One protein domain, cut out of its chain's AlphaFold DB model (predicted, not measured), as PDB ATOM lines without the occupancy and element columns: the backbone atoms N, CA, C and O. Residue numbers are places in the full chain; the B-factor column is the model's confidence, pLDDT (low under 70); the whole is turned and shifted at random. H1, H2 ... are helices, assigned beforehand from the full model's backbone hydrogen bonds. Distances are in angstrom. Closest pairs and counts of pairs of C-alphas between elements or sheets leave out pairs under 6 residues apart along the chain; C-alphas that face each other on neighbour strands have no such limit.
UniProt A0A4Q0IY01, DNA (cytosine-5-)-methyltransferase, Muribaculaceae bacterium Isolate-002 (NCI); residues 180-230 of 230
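AT A GLANCE: This is residues 180 to 230 of the 230 residues of the protein "DNA (cytosine-5-)-methyltransferase" of Muribaculaceae bacterium Isolate-002 (NCI) (UniProt A0A4Q0IY01). The longest helix, H4, is an arm running from a small head of three short helices, H1, H2 and H3, set in a triangle with H1 packed on H3; residues 223 to 229 stick out and make much of the length. The printed part has 51 residues, 38 of them in four named helices, H1, H2, H3 and H4 in chain order, with no named strand, and its class is all helix. The whole is loose, radius of gyration of the C-alphas 12.7 A, spanning 40 by 19 by 15 A.

HOW THE PARTS SIT: Look first at H4, residues 217 to 228, which touches no helix. H1, residues 180 to 186, touches H3, residues 204 to 213, closest at the C-alphas of Phe 184 and Ala 211, 5.7 A, the same way at a shallow tilt of 22 degrees. H1 and H2, residues 191 to 199, form a helical hairpin and only just touch, with 3 pairs of C-alphas within 8 A, closest Arg 181 and Ile 194, 6.5 A. In all four helices every O i to N i+4 pair is within hydrogen-bond range.

IN THESE COORDINATES: Find C-alpha 217 at (123.371, 138.386, 161.542); H4 runs 16.4 A to C-alpha 228 at (126.742, 122.316, 160.859). H3 measures 14.3 A.

THE WHOLE: The printed part has no cut, its three links are tight, and residue 230 is under pLDDT 70.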
ATOM      1  N   PRO A 180     118.040 154.623 164.057       84.38
ATOM      2  CA  PRO A 180     117.740 153.227 164.362       84.38
ATOM      3  C   PRO A 180     117.848 152.299 163.143       84.38
ATOM      4  O   PRO A 180     118.373 151.200 163.263       84.38
ATOM      5  N   ARG A 181     117.429 152.766 161.957       86.75
ATOM      6  CA  ARG A 181     117.563 152.017 160.697       86.75
ATOM      7  C   ARG A 181     119.023 151.741 160.346       86.75
ATOM      8  O   ARG A 181     119.354 150.609 160.016       86.75
ATOM      9  N   GLU A 182     119.890 152.745 160.445       82.19
ATOM     10  CA  GLU A 182     121.330 152.566 160.216       82.19
ATOM     11  C   GLU A 182     121.947 151.572 161.199       82.19
ATOM     12  O   GLU A 182     122.741 150.739 160.784       82.19
ATOM     13  N   LEU A 183     121.556 151.614 162.479       83.75
ATOM     14  CA  LEU A 183     122.047 150.657 163.476       83.75
ATOM     15  C   LEU A 183     121.628 149.222 163.149       83.75
ATOM     16  O   LEU A 183     122.435 148.313 163.296       83.75
ATOM     17  N   PHE A 184     120.392 149.006 162.699       84.81
ATOM     18  CA  PHE A 184     119.944 147.670 162.308       84.81
ATOM     19  C   PHE A 184     120.634 147.170 161.038       84.81
ATOM     20  O   PHE A 184     121.034 146.011 160.994       84.81
ATOM     21  N   ARG A 185     120.842 148.043 160.045       85.25
ATOM     22  CA  ARG A 185     121.647 147.705 158.862       85.25
ATOM     23  C   ARG A 185     123.084 147.360 159.238       85.25
ATOM     24  O   ARG A 185     123.641 146.428 158.682       85.25
ATOM     25  N   LEU A 186     123.658 148.063 160.215       83.06
ATOM     26  CA  LEU A 186     124.995 147.773 160.736       83.06
ATOM     27  C   LEU A 186     125.073 146.424 161.475       83.06
ATOM     28  O   LEU A 186     126.151 145.852 161.585       83.06
ATOM     29  N   MET A 187     123.939 145.902 161.951       83.44
ATOM     30  CA  MET A 187     123.814 144.542 162.490       83.44
ATOM     31  C   MET A 187     123.471 143.495 161.412       83.44
ATOM     32  O   MET A 187     123.119 142.366 161.756       83.44
ATOM     33  N   ASP A 188     123.565 143.855 160.128       85.06
ATOM     34  CA  ASP A 188     123.199 143.036 158.964       85.06
ATOM     35  C   ASP A 188     121.732 142.578 158.955       85.06
ATOM     36  O   ASP A 188     121.394 141.512 158.440       85.06
ATOM     37  N   LEU A 189     120.826 143.383 159.523       87.06
ATOM     38  CA  LEU A 189     119.395 143.094 159.467       87.06
ATOM     39  C   LEU A 189     118.803 143.565 158.122       87.06
ATOM     40  O   LEU A 189     118.910 144.750 157.796       87.06
ATOM     41  N   PRO A 190     118.122 142.688 157.358       89.31
ATOM     42  CA  PRO A 190     117.441 143.086 156.129       89.31
ATOM     43  C   PRO A 190     116.354 144.143 156.364       89.31
ATOM     44  O   PRO A 190     115.608 144.072 157.344       89.31
ATOM     45  N   ASP A 191     116.201 145.070 155.410       89.31
ATOM     46  CA  ASP A 191     115.256 146.195 155.504       89.31
ATOM     47  C   ASP A 191     113.805 145.759 155.761       89.31
ATOM     48  O   ASP A 191     113.100 146.438 156.499       89.31
ATOM     49  N   ILE A 192     113.389 144.592 155.257       91.38
ATOM     50  CA  ILE A 192     112.046 144.025 155.485       91.38
ATOM     51  C   ILE A 192     111.741 143.899 156.988       91.38
ATOM     52  O   ILE A 192     110.652 144.246 157.445       91.38
ATOM     53  N   TYR A 193     112.708 143.428 157.779       90.19
ATOM     54  CA  TYR A 193     112.538 143.297 159.226       90.19
ATOM     55  C   TYR A 193     112.642 144.647 159.931       90.19
ATOM     56  O   TYR A 193     111.942 144.881 160.915       90.19
ATOM     57  N   ILE A 194     113.478 145.554 159.418       90.12
ATOM     58  CA  ILE A 194     113.580 146.917 159.946       90.12
ATOM     59  C   ILE A 194     112.237 147.638 159.798       90.12
ATOM     60  O   ILE A 194     111.776 148.270 160.749       90.12
ATOM     61  N   ASP A 195     111.592 147.507 158.642       91.69
ATOM     62  CA  ASP A 195     110.288 148.102 158.361       91.69
ATOM     63  C   ASP A 195     109.218 147.552 159.307       91.69
ATOM     64  O   ASP A 195     108.453 148.325 159.879       91.69
ATOM     65  N   ALA A 196     109.219 146.240 159.561       90.81
ATOM     66  CA  ALA A 196     108.313 145.616 160.524       90.81
ATOM     67  C   ALA A 196     108.529 146.133 161.962       90.81
ATOM     68  O   ALA A 196     107.566 146.457 162.658       90.81
ATOM     69  N   ILE A 197     109.787 146.267 162.402       88.50
ATOM     70  CA  ILE A 197     110.137 146.814 163.726       88.50
ATOM     71  C   ILE A 197     109.680 148.271 163.855       88.50
ATOM     72  O   ILE A 197     109.205 148.687 164.914       88.50
ATOM     73  N   GLN A 198     109.817 149.058 162.788       88.25
ATOM     74  CA  GLN A 198     109.388 150.455 162.774       88.25
ATOM     75  C   GLN A 198     107.863 150.588 162.730       88.25
ATOM     76  O   GLN A 198     107.311 151.420 163.449       88.25
ATOM     77  N   ALA A 199     107.180 149.731 161.967       90.88
ATOM     78  CA  ALA A 199     105.722 149.664 161.915       90.88
ATOM     79  C   ALA A 199     105.103 149.262 163.265       90.88
ATOM     80  O   ALA A 199     104.007 149.708 163.592       90.88
ATOM     81  N   ALA A 200     105.824 148.492 164.088       90.06
ATOM     82  CA  ALA A 200     105.408 148.142 165.446       90.06
ATOM     83  C   ALA A 200     105.382 149.335 166.429       90.06
ATOM     84  O   ALA A 200     104.966 149.175 167.575       90.06
ATOM     85  N   GLY A 201     105.829 150.530 166.020       87.19
ATOM     86  CA  GLY A 201     105.687 151.757 166.811       87.19
ATOM     87  C   GLY A 201     106.627 151.864 168.018       87.19
ATOM     88  O   GLY A 201     106.371 152.643 168.935       87.19
ATOM     89  N   LEU A 202     107.723 151.098 168.045       85.88
ATOM     90  CA  LEU A 202     108.713 151.157 169.125       85.88
ATOM     91  C   LEU A 202     109.422 152.515 169.171       85.88
ATOM     92  O   LEU A 202     109.805 153.066 168.136       85.88
ATOM     93  N   SER A 203     109.693 153.021 170.376       85.38
ATOM     94  CA  SER A 203     110.435 154.278 170.533       85.38
ATOM     95  C   SER A 203     111.865 154.169 169.992       85.38
ATOM     96  O   SER A 203     112.499 153.112 170.050       85.38
ATOM     97  N   THR A 204     112.426 155.285 169.526       81.38
ATOM     98  CA  THR A 204     113.800 155.336 168.995       81.38
ATOM     99  C   THR A 204     114.840 154.850 170.009       81.38
ATOM    100  O   THR A 204     115.781 154.151 169.644       81.38
ATOM    101  N   THR A 205     114.644 155.143 171.298       80.38
ATOM    102  CA  THR A 205     115.488 154.646 172.394       80.38
ATOM    103  C   THR A 205     115.400 153.127 172.549       80.38
ATOM    104  O   THR A 205     116.418 152.475 172.773       80.38
ATOM    105  N   GLN A 206     114.205 152.543 172.427       84.12
ATOM    106  CA  GLN A 206     114.036 151.088 172.492       84.12
ATOM    107  C   GLN A 206     114.647 150.400 171.275       84.12
ATOM    108  O   GLN A 206     115.358 149.416 171.444       84.12
ATOM    109  N   GLN A 207     114.451 150.945 170.073       84.50
ATOM    110  CA  GLN A 207     115.062 150.405 168.856       84.50
ATOM    111  C   GLN A 207     116.595 150.398 168.943       84.50
ATOM    112  O   GLN A 207     117.230 149.404 168.607       84.50
ATOM    113  N   ARG A 208     117.198 151.464 169.485       82.88
ATOM    114  CA  ARG A 208     118.647 151.518 169.746       82.88
ATOM    115  C   ARG A 208     119.117 150.440 170.713       82.88
ATOM    116  O   ARG A 208     120.127 149.795 170.459       82.88
ATOM    117  N   LYS A 209     118.377 150.224 171.804       83.00
ATOM    118  CA  LYS A 209     118.681 149.157 172.770       83.00
ATOM    119  C   LYS A 209     118.567 147.771 172.143       83.00
ATOM    120  O   LYS A 209     119.408 146.929 172.420       83.00
ATOM    121  N   LEU A 210     117.553 147.546 171.306       84.88
ATOM    122  CA  LEU A 210     117.375 146.293 170.572       84.88
ATOM    123  C   LEU A 210     118.560 146.033 169.644       84.88
ATOM    124  O   LEU A 210     119.165 144.973 169.735       84.88
ATOM    125  N   ALA A 211     118.940 147.020 168.829       83.69
ATOM    126  CA  ALA A 211     120.097 146.904 167.949       83.69
ATOM    127  C   ALA A 211     121.388 146.645 168.743       83.69
ATOM    128  O   ALA A 211     122.105 145.704 168.438       83.69
ATOM    129  N   GLY A 212     121.658 147.418 169.802       80.69
ATOM    130  CA  GLY A 212     122.883 147.293 170.602       80.69
ATOM    131  C   GLY A 212     122.982 146.039 171.478       80.69
ATOM    132  O   GLY A 212     124.074 145.722 171.937       80.69
ATOM    133  N   ASN A 213     121.871 145.341 171.732       84.62
ATOM    134  CA  ASN A 213     121.854 144.027 172.390       84.62
ATOM    135  C   ASN A 213     121.848 142.859 171.394       84.62
ATOM    136  O   ASN A 213     121.937 141.705 171.811       84.62
ATOM    137  N   SER A 214     121.677 143.142 170.102       85.56
ATOM    138  CA  SER A 214     121.642 142.123 169.061       85.56
ATOM    139  C   SER A 214     123.044 141.612 168.737       85.56
ATOM    140  O   SER A 214     124.058 142.233 169.057       85.56
ATOM    141  N   ILE A 215     123.084 140.474 168.052       85.31
ATOM    142  CA  ILE A 215     124.282 139.928 167.418       85.31
ATOM    143  C   ILE A 215     124.191 140.227 165.917       85.31
ATOM    144  O   ILE A 215     123.095 140.228 165.353       85.31
ATOM    145  N   VAL A 216     125.335 140.488 165.281       86.81
ATOM    146  CA  VAL A 216     125.435 140.699 163.830       86.81
ATOM    147  C   VAL A 216     125.004 139.424 163.094       86.81
ATOM    148  O   VAL A 216     125.563 138.349 163.340       86.81
ATOM    149  N   VAL A 217     124.019 139.537 162.199       86.56
ATOM    150  CA  VAL A 217     123.371 138.386 161.542       86.56
ATOM    151  C   VAL A 217     124.366 137.578 160.707       86.56
ATOM    152  O   VAL A 217     124.408 136.352 160.821       86.56
ATOM    153  N   GLU A 218     125.219 138.249 159.931       87.44
ATOM    154  CA  GLU A 218     126.242 137.606 159.095       87.44
ATOM    155  C   GLU A 218     127.254 136.809 159.933       87.44
ATOM    156  O   GLU A 218     127.652 135.698 159.569       87.44
ATOM    157  N   LEU A 219     127.652 137.338 161.096       87.06
ATOM    158  CA  LEU A 219     128.569 136.648 162.004       87.06
ATOM    159  C   LEU A 219     127.936 135.353 162.530       87.06
ATOM    160  O   LEU A 219     128.571 134.297 162.515       87.06
ATOM    161  N   LEU A 220     126.675 135.429 162.961       89.50
ATOM    162  CA  LEU A 220     125.937 134.275 163.466       89.50
ATOM    163  C   LEU A 220     125.749 133.210 162.376       89.50
ATOM    164  O   LEU A 220     125.958 132.023 162.632       89.50
ATOM    165  N   TYR A 221     125.434 133.632 161.149       89.81
ATOM    166  CA  TYR A 221     125.339 132.745 159.991       89.81
ATOM    167  C   TYR A 221     126.650 131.987 159.747       89.81
ATOM    168  O   TYR A 221     126.636 130.764 159.602       89.81
ATOM    169  N   ARG A 222     127.798 132.676 159.767       91.94
ATOM    170  CA  ARG A 222     129.117 132.043 159.583       91.94
ATOM    171  C   ARG A 222     129.455 131.047 160.687       91.94
ATOM    172  O   ARG A 222     129.993 129.982 160.387       91.94
ATOM    173  N   ILE A 223     129.124 131.366 161.941       92.19
ATOM    174  CA  ILE A 223     129.312 130.445 163.070       92.19
ATOM    175  C   ILE A 223     128.515 129.161 162.828       92.19
ATOM    176  O   ILE A 223     129.083 128.072 162.890       92.19
ATOM    177  N   PHE A 224     127.228 129.270 162.492       93.94
ATOM    178  CA  PHE A 224     126.391 128.095 162.250       93.94
ATOM    179  C   PHE A 224     126.790 127.312 161.003       93.94
ATOM    180  O   PHE A 224     126.780 126.084 161.035       93.94
ATOM    181  N   LYS A 225     127.203 127.989 159.929       93.69
ATOM    182  CA  LYS A 225     127.710 127.324 158.726       93.69
ATOM    183  C   LYS A 225     128.916 126.436 159.045       93.69
ATOM    184  O   LYS A 225     128.920 125.262 158.681       93.69
ATOM    185  N   ASN A 226     129.890 126.966 159.785       92.81
ATOM    186  CA  ASN A 226     131.084 126.215 160.180       92.81
ATOM    187  C   ASN A 226     130.775 125.078 161.160       92.81
ATOM    188  O   ASN A 226     131.509 124.095 161.203       92.81
ATOM    189  N   LEU A 227     129.716 125.218 161.959       93.31
ATOM    190  CA  LEU A 227     129.343 124.226 162.961       93.31
ATOM    191  C   LEU A 227     128.538 123.057 162.373       93.31
ATOM    192  O   LEU A 227     128.673 121.938 162.858       93.31
ATOM    193  N   PHE A 228     127.715 123.301 161.347       92.62
ATOM    194  CA  PHE A 228     126.742 122.316 160.859       92.62
ATOM    195  C   PHE A 228     126.905 121.879 159.399       92.62
ATOM    196  O   PHE A 228     126.353 120.842 159.043       92.62
ATOM    197  N   ILE A 229     127.587 122.652 158.547       83.38
ATOM    198  CA  ILE A 229     127.558 122.425 157.090       83.38
ATOM    199  C   ILE A 229     128.951 122.127 156.510       83.38
ATOM    200  O   ILE A 229     129.026 121.280 155.630       83.38
ATOM    201  N   GLN A 230     130.015 122.752 157.042       58.56
ATOM    202  CA  GLN A 230     131.364 122.834 156.435       58.56
ATOM    203  C   GLN A 230     131.349 123.372 154.993       58.56
ATOM    204  O   GLN A 230     131.106 122.613 154.034       58.56
TER     205      GLN A 230